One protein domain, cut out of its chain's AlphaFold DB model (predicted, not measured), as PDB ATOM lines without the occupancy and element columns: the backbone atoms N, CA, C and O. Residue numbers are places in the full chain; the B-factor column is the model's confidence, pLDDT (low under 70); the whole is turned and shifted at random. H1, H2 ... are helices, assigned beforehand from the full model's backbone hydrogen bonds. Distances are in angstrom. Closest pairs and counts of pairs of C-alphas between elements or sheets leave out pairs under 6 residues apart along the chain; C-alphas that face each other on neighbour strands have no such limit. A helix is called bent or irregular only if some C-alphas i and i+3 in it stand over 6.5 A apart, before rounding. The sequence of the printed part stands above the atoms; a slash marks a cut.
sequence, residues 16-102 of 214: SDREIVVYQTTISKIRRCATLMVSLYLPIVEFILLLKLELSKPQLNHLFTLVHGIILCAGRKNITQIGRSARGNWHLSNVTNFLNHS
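This is residues 16 to 102 of the 214 residues of the protein "DDE_5 domain-containing protein" of Paenibacillus thalictri (UniProt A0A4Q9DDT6). Three longer helices, H1, H2 and H3, are stacked one over another as the chain runs back and forth, and two short helices, H4 and H5, cover the far side of H3. H2 is in the middle of these three, between H1 and H3; H1 is alongside H2 but only loosely joined to it, and H2 crosses H3 steeply. The printed part has 87 residues with five named helices, in the order H1, H2, H3, H4, H5, and no named strand; its class is all helix. It is compact, with a radius of gyration of the C-alphas of 13.3 A, and the C-alphas span 34 by 31 by 19 A.

Find C-alpha 16 at (53.434, 4.242, -57.342); from there H1 runs through residues 16 to 28, 20.2 A from first to last C-alpha. After a tight link, look for C-alpha 34 at (35.640, 21.874, -57.625), where H2 begins; it is the longest helix, residues 34 to 50, 24.7 A. H1 and H2 are neither bent nor irregular, but only just: C-alphas 25 and 28 are 6.3 A apart, and C-alphas 39 and 42 are 6.4 A apart. Next come H3, residues 57 to 72, 22.2 A, and H4, residues 79 to 85, 9.9 A. H5, residues 92 to 100, is 12.2 A long and ends at C-alpha 100, (39.661, 1.628, -33.671).

Begin at H3, the hub, which touches H2, H4 and H5. H2 touches H3 at a steep tilt of 50 degrees, opposite ways; their closest C-alphas, of Tyr 41 and His 68, are 6.6 A apart. H4 touches residues 65 to 72 of H3 alone, about perpendicular at 79 degrees, with the C-alphas of Gly 69 and Ile 82 closest at 4.6 A. H5 only just touches H3, at residues 59 to 62 alone, with 3 pairs of C-alphas within 8 A; the closest are those of Gln 59 and Phe 98, 7.1 A, and the lines are about perpendicular at 74 degrees. H4 and H5 also only just touch, with 3 such pairs, the closest being the C-alphas of Thr 80 and Leu 92 at 6.9 A. The helix packing is mostly crossed, the helices that touch standing at large angles to each other. H1 is close to H2 but not clearly touching: the closest C-alphas, of Ile 27 and Val 38, are 7.4 A apart, at a shallow tilt of 8 degrees, opposite ways. H1 is apart from H3, H4 and H5, and H2 is apart from H4 and H5. In H3, H4 and H5 every O i to N i+4 pair is within hydrogen-bond range; in H1 6 of 9 are, and in H2 10 of 13.

The two C-alphas farthest apart, those of Arg 32 and His 101, are 38.1 A apart. The printed part has no cut, and none of its links is long. In the B-factor column the mean pLDDT of the printed part is 74.9; residues 16 to 39 and 88 to 89 are under 70, and the mean of H1 is 41.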
ATOM      1  N   SER A  16      53.822   2.892 -57.755       38.38
ATOM      2  CA  SER A  16      53.434   4.242 -57.342       38.38
ATOM      3  C   SER A  16      53.091   5.157 -58.518       38.38
ATOM      4  O   SER A  16      52.083   5.853 -58.455       38.38
ATOM      5  N   ASP A  17      53.851   5.118 -59.618       37.56
ATOM      6  CA  ASP A  17      53.572   5.958 -60.795       37.56
ATOM      7  C   ASP A  17      52.267   5.541 -61.479       37.56
ATOM      8  O   ASP A  17      51.503   6.379 -61.955       37.56
ATOM      9  N   ARG A  18      51.969   4.235 -61.490       42.00
ATOM     10  CA  ARG A  18      50.709   3.714 -62.039       42.00
ATOM     11  C   ARG A  18      49.511   4.072 -61.166       42.00
ATOM     12  O   ARG A  18      48.463   4.406 -61.708       42.00
ATOM     13  N   GLU A  19      49.655   4.041 -59.841       45.22
ATOM     14  CA  GLU A  19      48.592   4.486 -58.934       45.22
ATOM     15  C   GLU A  19      48.315   5.985 -59.084       45.22
ATOM     16  O   GLU A  19      47.155   6.368 -59.225       45.22
ATOM     17  N   ILE A  20      49.354   6.824 -59.158       41.62
ATOM     18  CA  ILE A  20      49.222   8.278 -59.356       41.62
ATOM     19  C   ILE A  20      48.438   8.598 -60.642       41.62
ATOM     20  O   ILE A  20      47.511   9.410 -60.611       41.62
ATOM     21  N   VAL A  21      48.737   7.920 -61.755       41.53
ATOM     22  CA  VAL A  21      48.042   8.121 -63.043       41.53
ATOM     23  C   VAL A  21      46.568   7.687 -62.982       41.53
ATOM     24  O   VAL A  21      45.695   8.357 -63.548       41.53
ATOM     25  N   VAL A  22      46.253   6.612 -62.251       47.75
ATOM     26  CA  VAL A  22      44.862   6.164 -62.051       47.75
ATOM     27  C   VAL A  22      44.056   7.208 -61.272       47.75
ATOM     28  O   VAL A  22      42.930   7.514 -61.665       47.75
ATOM     29  N   TYR A  23      44.632   7.821 -60.232       44.31
ATOM     30  CA  TYR A  23      43.950   8.871 -59.462       44.31
ATOM     31  C   TYR A  23      43.750  10.169 -60.258       44.31
ATOM     32  O   TYR A  23      42.723  10.827 -60.090       44.31
ATOM     33  N   GLN A  24      44.670  10.527 -61.160       38.12
ATOM     34  CA  GLN A  24      44.531  11.731 -61.991       38.12
ATOM     35  C   GLN A  24      43.378  11.644 -63.003       38.12
ATOM     36  O   GLN A  24      42.706  12.643 -63.268       38.12
ATOM     37  N   THR A  25      43.087  10.455 -63.534       37.50
ATOM     38  CA  THR A  25      42.076  10.294 -64.594       37.50
ATOM     39  C   THR A  25      40.642  10.522 -64.076       37.50
ATOM     40  O   THR A  25      39.790  11.046 -64.799       37.50
ATOM     41  N   THR A  26      40.371  10.229 -62.797       42.91
ATOM     42  CA  THR A  26      39.049  10.416 -62.158       42.91
ATOM     43  C   THR A  26      38.700  11.890 -61.885       42.91
ATOM     44  O   THR A  26      37.536  12.226 -61.685       42.91
ATOM     45  N   ILE A  27      39.682  12.796 -61.919       46.66
ATOM     46  CA  ILE A  27      39.548  14.202 -61.486       46.66
ATOM     47  C   ILE A  27      38.958  15.124 -62.581       46.66
ATOM     48  O   ILE A  27      38.500  16.230 -62.293       46.66
ATOM     49  N   SER A  28      38.887  14.680 -63.840       35.84
ATOM     50  CA  SER A  28      38.596  15.537 -65.007       35.84
ATOM     51  C   SER A  28      37.133  15.993 -65.200       35.84
ATOM     52  O   SER A  28      36.844  16.741 -66.135       35.84
ATOM     53  N   LYS A  29      36.190  15.624 -64.325       45.84
ATOM     54  CA  LYS A  29      34.775  16.030 -64.428       45.84
ATOM     55  C   LYS A  29      34.259  16.554 -63.090       45.84
ATOM     56  O   LYS A  29      33.832  15.740 -62.296       45.84
ATOM     57  N   ILE A  30      34.276  17.871 -62.855       41.00
ATOM     58  CA  ILE A  30      33.306  18.677 -62.062       41.00
ATOM     59  C   ILE A  30      33.797  20.142 -62.119       41.00
ATOM     60  O   ILE A  30      34.973  20.419 -61.897       41.00
ATOM     61  N   ARG A  31      32.918  21.105 -62.441       41.28
ATOM     62  CA  ARG A  31      33.272  22.528 -62.638       41.28
ATOM     63  C   ARG A  31      32.829  23.443 -61.482       41.28
ATOM     64  O   ARG A  31      31.765  23.285 -60.896       41.28
ATOM     65  N   ARG A  32      33.687  24.441 -61.239       39.66
ATOM     66  CA  ARG A  32      33.538  25.760 -60.575       39.66
ATOM     67  C   ARG A  32      33.300  25.889 -59.060       39.66
ATOM     68  O   ARG A  32      33.687  26.918 -58.530       39.66
ATOM     69  N   CYS A  33      32.882  24.853 -58.332       42.12
ATOM     70  CA  CYS A  33      33.165  24.737 -56.877       42.12
ATOM     71  C   CYS A  33      34.246  23.667 -56.582       42.12
ATOM     72  O   CYS A  33      34.671  23.464 -55.447       42.12
ATOM     73  N   ALA A  34      34.688  22.979 -57.638       49.19
ATOM     74  CA  ALA A  34      35.640  21.874 -57.625       49.19
ATOM     75  C   ALA A  34      37.103  22.310 -57.494       49.19
ATOM     76  O   ALA A  34      37.937  21.496 -57.130       49.19
ATOM     77  N   THR A  35      37.440  23.565 -57.795       48.09
ATOM     78  CA  THR A  35      38.845  23.973 -57.939       48.09
ATOM     79  C   THR A  35      39.609  23.931 -56.609       48.09
ATOM     80  O   THR A  35      40.716  23.410 -56.572       48.09
ATOM     81  N   LEU A  36      39.000  24.369 -55.498       50.62
ATOM     82  CA  LEU A  36      39.581  24.250 -54.147       50.62
ATOM     83  C   LEU A  36      39.635  22.791 -53.661       50.62
ATOM     84  O   LEU A  36      40.633  22.364 -53.085       50.62
ATOM     85  N   MET A  37      38.583  22.019 -53.952       51.88
ATOM     86  CA  MET A  37      38.500  20.588 -53.635       51.88
ATOM     87  C   MET A  37      39.570  19.757 -54.358       51.88
ATOM     88  O   MET A  37      40.146  18.849 -53.772       51.88
ATOM     89  N   VAL A  38      39.851  20.060 -55.627       55.69
ATOM     90  CA  VAL A  38      40.879  19.367 -56.416       55.69
ATOM     91  C   VAL A  38      42.282  19.856 -56.038       55.69
ATOM     92  O   VAL A  38      43.211  19.052 -55.988       55.69
ATOM     93  N   SER A  39      42.439  21.143 -55.702       65.88
ATOM     94  CA  SER A  39      43.744  21.745 -55.390       65.88
ATOM     95  C   SER A  39      44.404  21.188 -54.128       65.88
ATOM     96  O   SER A  39      45.628  21.134 -54.080       65.88
ATOM     97  N   LEU A  40      43.632  20.804 -53.105       73.12
ATOM     98  CA  LEU A  40      44.190  20.272 -51.852       73.12
ATOM     99  C   LEU A  40      44.325  18.748 -51.859       73.12
ATOM    100  O   LEU A  40      45.135  18.208 -51.113       73.12
ATOM    101  N   TYR A  41      43.580  18.050 -52.716       81.81
ATOM    102  CA  TYR A  41      43.599  16.591 -52.754       81.81
ATOM    103  C   TYR A  41      44.940  16.030 -53.249       81.81
ATOM    104  O   TYR A  41      45.469  15.100 -52.646       81.81
ATOM    105  N   LEU A  42      45.524  16.617 -54.299       85.69
ATOM    106  CA  LEU A  42      46.799  16.146 -54.854       85.69
ATOM    107  C   LEU A  42      47.961  16.244 -53.843       85.69
ATOM    108  O   LEU A  42      48.587  15.212 -53.602       85.69
ATOM    109  N   PRO A  43      48.198  17.386 -53.159       89.19
ATOM    110  CA  PRO A  43      49.219  17.458 -52.110       89.19
ATOM    111  C   PRO A  43      49.013  16.451 -50.971       89.19
ATOM    112  O   PRO A  43      49.983  15.913 -50.440       89.19
ATOM    113  N   ILE A  44      47.759  16.167 -50.594       88.75
ATOM    114  CA  ILE A  44      47.438  15.157 -49.571       88.75
ATOM    115  C   ILE A  44      47.846  13.763 -50.051       88.75
ATOM    116  O   ILE A  44      48.466  13.009 -49.297       88.75
ATOM    117  N   VAL A  45      47.503  13.423 -51.297       89.88
ATOM    118  CA  VAL A  45      47.848  12.133 -51.901       89.88
ATOM    119  C   VAL A  45      49.357  11.959 -51.966       89.88
ATOM    120  O   VAL A  45      49.879  10.965 -51.461       89.88
ATOM    121  N   GLU A  46      50.062  12.947 -52.512       91.38
ATOM    122  CA  GLU A  46      51.523  12.943 -52.608       91.38
ATOM    123  C   GLU A  46      52.175  12.785 -51.233       91.38
ATOM    124  O   GLU A  46      53.042  11.928 -51.061       91.38
ATOM    125  N   PHE A  47      51.724  13.551 -50.235       90.50
ATOM    126  CA  PHE A  47      52.265  13.481 -48.882       90.50
ATOM    127  C   PHE A  47      52.080  12.096 -48.254       90.50
ATOM    128  O   PHE A  47      53.040  11.520 -47.753       90.50
ATOM    129  N   ILE A  48      50.874  11.527 -48.289       92.25
ATOM    130  CA  ILE A  48      50.599  10.216 -47.678       92.25
ATOM    131  C   ILE A  48      51.338   9.090 -48.414       92.25
ATOM    132  O   ILE A  48      51.858   8.184 -47.761       92.25
ATOM    133  N   LEU A  49      51.429   9.139 -49.746       92.19
ATOM    134  CA  LEU A  49      52.198   8.151 -50.512       92.19
ATOM    135  C   LEU A  49      53.699   8.252 -50.208       92.19
ATOM    136  O   LEU A  49      54.373   7.224 -50.089       92.19
ATOM    137  N   LEU A  50      54.217   9.466 -49.993       92.19
ATOM    138  CA  LEU A  50      55.607   9.701 -49.594       92.19
ATOM    139  C   LEU A  50      55.953   9.028 -48.254       92.19
ATOM    140  O   LEU A  50      57.087   8.582 -48.072       92.19
ATOM    141  N   LEU A  51      54.978   8.890 -47.347       91.75
ATOM    142  CA  LEU A  51      55.162   8.199 -46.066       91.75
ATOM    143  C   LEU A  51      55.376   6.686 -46.222       91.75
ATOM    144  O   LEU A  51      55.872   6.048 -45.292       91.75
ATOM    145  N   LYS A  52      55.007   6.089 -47.368       91.06
ATOM    146  CA  LYS A  52      55.124   4.639 -47.621       91.06
ATOM    147  C   LYS A  52      54.516   3.813 -46.479       91.06
ATOM    148  O   LYS A  52      55.123   2.866 -45.971       91.06
ATOM    149  N   LEU A  53      53.329   4.225 -46.028       88.75
ATOM    150  CA  LEU A  53      52.557   3.498 -45.030       88.75
ATOM    151  C   LEU A  53      52.057   2.223 -45.709       88.75
ATOM    152  O   LEU A  53      51.258   2.306 -46.633       88.75
ATOM    153  N   GLU A  54      52.564   1.064 -45.294       89.88
ATOM    154  CA  GLU A  54      52.165  -0.273 -45.768       89.88
ATOM    155  C   GLU A  54      50.695  -0.561 -45.398       89.88
ATOM    156  O   GLU A  54      50.394  -1.341 -44.493       89.88
ATOM    157  N   LEU A  55      49.782   0.158 -46.041       90.81
ATOM    158  CA  LEU A  55      48.344   0.124 -45.854       90.81
ATOM    159  C   LEU A  55      47.713  -0.525 -47.081       90.81
ATOM    160  O   LEU A  55      48.110  -0.273 -48.218       90.81
ATOM    161  N   SER A  56      46.694  -1.341 -46.848       90.88
ATOM    162  CA  SER A  56      45.850  -1.856 -47.920       90.88
ATOM    163  C   SER A  56      45.123  -0.719 -48.648       90.88
ATOM    164  O   SER A  56      44.884   0.358 -48.094       90.88
ATOM    165  N   LYS A  57      44.690  -0.976 -49.884       89.69
ATOM    166  CA  LYS A  57      43.912  -0.013 -50.675       89.69
ATOM    167  C   LYS A  57      42.666   0.521 -49.933       89.69
ATOM    168  O   LYS A  57      42.470   1.737 -49.942       89.69
ATOM    169  N   PRO A  58      41.854  -0.304 -49.236       88.19
ATOM    170  CA  PRO A  58      40.745   0.209 -48.427       88.19
ATOM    171  C   PRO A  58      41.192   1.141 -47.292       88.19
ATOM    172  O   PRO A  58      40.582   2.188 -47.084       88.19
ATOM    173  N   GLN A  59      42.279   0.808 -46.586       90.44
ATOM    174  CA  GLN A  59      42.828   1.649 -45.514       90.44
ATOM    175  C   GLN A  59      43.333   2.997 -46.042       90.44
ATOM    176  O   GLN A  59      43.056   4.029 -45.434       90.44
ATOM    177  N   LEU A  60      44.024   3.008 -47.188       90.62
ATOM    178  CA  LEU A  60      44.458   4.246 -47.841       90.62
ATOM    179  C   LEU A  60      43.268   5.120 -48.235       90.62
ATOM    180  O   LEU A  60      43.274   6.312 -47.949       90.62
ATOM    181  N   ASN A  61      42.214   4.534 -48.805       88.44
ATOM    182  CA  ASN A  61      40.999   5.276 -49.147       88.44
ATOM    183  C   ASN A  61      40.350   5.917 -47.913       88.44
ATOM    184  O   ASN A  61      39.942   7.080 -47.967       88.44
ATOM    185  N   HIS A  62      40.282   5.194 -46.790       89.69
ATOM    186  CA  HIS A  62      39.791   5.754 -45.532       89.69
ATOM    187  C   HIS A  62      40.680   6.887 -45.015       89.69
ATOM    188  O   HIS A  62      40.154   7.930 -44.629       89.69
ATOM    189  N   LEU A  63      42.004   6.725 -45.072       91.06
ATOM    190  CA  LEU A  63      42.956   7.755 -44.664       91.06
ATOM    191  C   LEU A  63      42.840   9.020 -45.528       91.06
ATOM    192  O   LEU A  63      42.706  10.112 -44.979       91.06
ATOM    193  N   PHE A  64      42.826   8.885 -46.857       89.50
ATOM    194  CA  PHE A  64      42.654  10.011 -47.782       89.50
ATOM    195  C   PHE A  64      41.351  10.754 -47.518       89.50
ATOM    196  O   PHE A  64      41.354  11.975 -47.379       89.50
ATOM    197  N   THR A  65      40.246  10.018 -47.397       86.62
ATOM    198  CA  THR A  65      38.922  10.602 -47.149       86.62
ATOM    199  C   THR A  65      38.889  11.342 -45.814       86.62
ATOM    200  O   THR A  65      38.368  12.454 -45.740       86.62
ATOM    201  N   LEU A  66      39.483  10.763 -44.766       90.00
ATOM    202  CA  LEU A  66      39.537  11.362 -43.436       90.00
ATOM    203  C   LEU A  66      40.382  12.639 -43.420       90.00
ATOM    204  O   LEU A  66      39.898  13.671 -42.960       90.00
ATOM    205  N   VAL A  67      41.608  12.600 -43.947       91.19
ATOM    206  CA  VAL A  67      42.511  13.765 -43.986       91.19
ATOM    207  C   VAL A  67      41.912  14.880 -44.839       91.19
ATOM    208  O   VAL A  67      41.857  16.033 -44.410       91.19
ATOM    209  N   HIS A  68      41.383  14.534 -46.012       88.75
ATOM    210  CA  HIS A  68      40.720  15.484 -46.896       88.75
ATOM    211  C   HIS A  68      39.488  16.111 -46.235       88.75
ATOM    212  O   HIS A  68      39.338  17.332 -46.235       88.75
ATOM    213  N   GLY A  69      38.648  15.296 -45.592       88.94
ATOM    214  CA  GLY A  69      37.496  15.768 -44.833       88.94
ATOM    215  C   GLY A  69      37.888  16.690 -43.681       88.94
ATOM    216  O   GLY A  69      37.253  17.721 -43.497       88.94
ATOM    217  N   ILE A  70      38.951  16.376 -42.930       91.06
ATOM    218  CA  ILE A  70      39.443  17.220 -41.828       91.06
ATOM    219  C   ILE A  70      39.873  18.591 -42.346       91.06
ATOM    220  O   ILE A  70      39.534  19.596 -41.719       91.06
ATOM    221  N   ILE A  71      40.585  18.640 -43.473       90.06
ATOM    222  CA  ILE A  71      41.073  19.886 -44.075       90.06
ATOM    223  C   ILE A  71      39.907  20.733 -44.597       90.06
ATOM    224  O   ILE A  71      39.856  21.930 -44.323       90.06
ATOM    225  N   LEU A  72      38.938  20.119 -45.283       88.50
ATOM    226  CA  LEU A  72      37.793  20.828 -45.865       88.50
ATOM    227  C   LEU A  72      36.701  21.204 -44.859       88.50
ATOM    228  O   LEU A  72      35.915  22.115 -45.116       88.50
ATOM    229  N   CYS A  73      36.591  20.485 -43.742       89.81
ATOM    230  CA  CYS A  73      35.523  20.701 -42.772       89.81
ATOM    231  C   CYS A  73      35.647  22.091 -42.142       89.81
ATOM    232  O   CYS A  73      36.602  22.366 -41.424       89.81
ATOM    233  N   ALA A  74      34.688  22.981 -42.383       85.56
ATOM    234  CA  ALA A  74      34.630  24.281 -41.722       85.56
ATOM    235  C   ALA A  74      33.795  24.192 -40.433       85.56
ATOM    236  O   ALA A  74      32.792  23.480 -40.375       85.56
ATOM    237  N   GLY A  75      34.192  24.922 -39.390       86.62
ATOM    238  CA  GLY A  75      33.469  24.948 -38.116       86.62
ATOM    239  C   GLY A  75      33.640  23.668 -37.288       86.62
ATOM    240  O   GLY A  75      34.761  23.228 -37.026       86.62
ATOM    241  N   ARG A  76      32.529  23.088 -36.811       81.12
ATOM    242  CA  ARG A  76      32.550  21.970 -35.851       81.12
ATOM    243  C   ARG A  76      33.074  20.682 -36.495       81.12
ATOM    244  O   ARG A  76      32.367  20.006 -37.237       81.12
ATOM    245  N   LYS A  77      34.284  20.287 -36.100       85.50
ATOM    246  CA  LYS A  77      34.963  19.059 -36.536       85.50
ATOM    247  C   LYS A  77      34.442  17.829 -35.778       85.50
ATOM    248  O   LYS A  77      35.042  17.391 -34.802       85.50
ATOM    249  N   ASN A  78      33.304  17.280 -36.193       86.31
ATOM    250  CA  ASN A  78      32.873  15.939 -35.774       86.31
ATOM    251  C   ASN A  78      32.926  14.968 -36.962       86.31
ATOM    252  O   ASN A  78      32.948  15.413 -38.108       86.31
ATOM    253  N   ILE A  79      32.946  13.655 -36.704       85.62
ATOM    254  CA  ILE A  79      33.123  12.638 -37.759       85.62
ATOM    255  C   ILE A  79      32.055  12.756 -38.855       85.62
ATOM    256  O   ILE A  79      32.373  12.662 -40.037       85.62
ATOM    257  N   THR A  80      30.804  13.041 -38.487       84.19
ATOM    258  CA  THR A  80      29.715  13.241 -39.454       84.19
ATOM    259  C   THR A  80      29.974  14.435 -40.372       84.19
ATOM    260  O   THR A  80      29.790  14.325 -41.582       84.19
ATOM    261  N   GLN A  81      30.411  15.573 -39.830       87.06
ATOM    262  CA  GLN A  81      30.704  16.773 -40.618       87.06
ATOM    263  C   GLN A  81      31.957  16.602 -41.470       87.06
ATOM    264  O   GLN A  81      31.934  16.943 -42.645       87.06
ATOM    265  N   ILE A  82      33.008  15.997 -40.914       88.56
ATOM    266  CA  ILE A  82      34.214  15.612 -41.656       88.56
ATOM    267  C   ILE A  82      33.823  14.753 -42.862       88.56
ATOM    268  O   ILE A  82      34.301  14.994 -43.972       88.56
ATOM    269  N   GLY A  83      32.896  13.808 -42.676       84.38
ATOM    270  CA  GLY A  83      32.456  12.960 -43.772       84.38
ATOM    271  C   GLY A  83      31.592  13.618 -44.821       84.38
ATOM    272  O   GLY A  83      31.807  13.393 -46.012       84.38
ATOM    273  N   ARG A  84      30.709  14.525 -44.410       83.25
ATOM    274  CA  ARG A  84      29.973  15.379 -45.349       83.25
ATOM    275  C   ARG A  84      30.921  16.247 -46.177       83.25
ATOM    276  O   ARG A  84      30.731  16.365 -47.386       83.25
ATOM    277  N   SER A  85      31.960  16.808 -45.560       86.38
ATOM    278  CA  SER A  85      32.943  17.656 -46.243       86.38
ATOM    279  C   SER A  85      33.784  16.899 -47.270       86.38
ATOM    280  O   SER A  85      34.106  17.459 -48.313       86.38
ATOM    281  N   ALA A  86      34.090  15.622 -47.027       81.38
ATOM    282  CA  ALA A  86      34.857  14.797 -47.961       81.38
ATOM    283  C   ALA A  86      34.057  14.337 -49.202       81.38
ATOM    284  O   ALA A  86      34.655  13.797 -50.130       81.38
ATOM    285  N   ARG A  87      32.725  14.527 -49.231       70.19
ATOM    286  CA  ARG A  87      31.802  14.097 -50.310       70.19
ATOM    287  C   ARG A  87      31.893  12.607 -50.697       70.19
ATOM    288  O   ARG A  87      31.502  12.231 -51.799       70.19
ATOM    289  N   GLY A  88      32.388  11.756 -49.800       64.75
ATOM    290  CA  GLY A  88      32.402  10.304 -49.983       64.75
ATOM    291  C   GLY A  88      31.106   9.653 -49.491       64.75
ATOM    292  O   GLY A  88      30.500  10.132 -48.531       64.75
ATOM    293  N   ASN A  89      30.708   8.529 -50.099       64.06
ATOM    294  CA  ASN A  89      29.687   7.628 -49.542       64.06
ATOM    295  C   ASN A  89      30.259   6.952 -48.294       64.06
ATOM    296  O   ASN A  89      30.834   5.864 -48.345       64.06
ATOM    297  N   TRP A  90      30.183   7.666 -47.176       71.25
ATOM    298  CA  TRP A  90      30.942   7.355 -45.983       71.25
ATOM    299  C   TRP A  90      30.014   6.998 -44.824       71.25
ATOM    300  O   TRP A  90      29.385   7.864 -44.219       71.25
ATOM    301  N   HIS A  91      29.929   5.707 -44.502       80.00
ATOM    302  CA  HIS A  91      29.239   5.265 -43.295       80.00
ATOM    303  C   HIS A  91      30.108   5.519 -42.060       80.00
ATOM    304  O   HIS A  91      31.288   5.165 -42.040       80.00
ATOM    305  N   LEU A  92      29.505   6.097 -41.016       80.56
ATOM    306  CA  LEU A  92      30.163   6.400 -39.740       80.56
ATOM    307  C   LEU A  92      30.862   5.170 -39.143       80.56
ATOM    308  O   LEU A  92      32.003   5.266 -38.700       80.56
ATOM    309  N   SER A  93      30.206   4.009 -39.208       84.38
ATOM    310  CA  SER A  93      30.752   2.732 -38.745       84.38
ATOM    311  C   SER A  93      32.084   2.383 -39.408       84.38
ATOM    312  O   SER A  93      32.985   1.906 -38.726       84.38
ATOM    313  N   ASN A  94      32.264   2.684 -40.698       85.88
ATOM    314  CA  ASN A  94      33.511   2.398 -41.411       85.88
ATOM    315  C   ASN A  94      34.671   3.263 -40.895       85.88
ATOM    316  O   ASN A  94      35.797   2.782 -40.832       85.88
ATOM    317  N   VAL A  95      34.408   4.511 -40.481       85.19
ATOM    318  CA  VAL A  95      35.423   5.383 -39.846       85.19
ATOM    319  C   VAL A  95      35.852   4.828 -38.525       85.19
ATOM    320  O   VAL A  95      37.037   4.666 -38.272       85.19
ATOM    321  N   THR A  96      34.864   4.567 -37.678       86.06
ATOM    322  CA  THR A  96      35.099   4.088 -36.329       86.06
ATOM    323  C   THR A  96      35.834   2.758 -36.392       86.06
ATOM    324  O   THR A  96      36.801   2.566 -35.667       86.06
ATOM    325  N   ASN A  97      35.467   1.884 -37.331       90.12
ATOM    326  CA  ASN A  97      36.170   0.630 -37.555       90.12
ATOM    327  C   ASN A  97      37.606   0.842 -38.063       90.12
ATOM    328  O   ASN A  97      38.532   0.202 -37.574       90.12
ATOM    329  N   PHE A  98      37.814   1.773 -39.002       90.62
ATOM    330  CA  PHE A  98      39.149   2.126 -39.485       90.62
ATOM    331  C   PHE A  98      40.057   2.676 -38.372       90.62
ATOM    332  O   PHE A  98      41.219   2.287 -38.278       90.62
ATOM    333  N   LEU A  99      39.533   3.560 -37.524       88.38
ATOM    334  CA  LEU A  99      40.295   4.191 -36.448       88.38
ATOM    335  C   LEU A  99      40.567   3.241 -35.280       88.38
ATOM    336  O   LEU A  99      41.668   3.269 -34.744       88.38
ATOM    337  N   ASN A 100      39.593   2.405 -34.910       88.62
ATOM    338  CA  ASN A 100      39.661   1.628 -33.671       88.62
ATOM    339  C   ASN A 100      40.111   0.175 -33.868       88.62
ATOM    340  O   ASN A 100      40.703  -0.392 -32.958       88.62
ATOM    341  N   HIS A 101      39.824  -0.446 -35.017       89.00
ATOM    342  CA  HIS A 101      40.041  -1.891 -35.198       89.00
ATOM    343  C   HIS A 101      40.894  -2.253 -36.415       89.00
ATOM    344  O   HIS A 101      41.315  -3.400 -36.555       89.00
ATOM    345  N   SER A 102      41.141  -1.318 -37.334       89.44
ATOM    346  CA  SER A 102      41.945  -1.622 -38.515       89.44
ATOM    347  C   SER A 102      43.416  -1.840 -38.140       89.44
ATOM    348  O   SER A 102      43.961  -1.070 -37.350       89.44
TER     349      SER A 102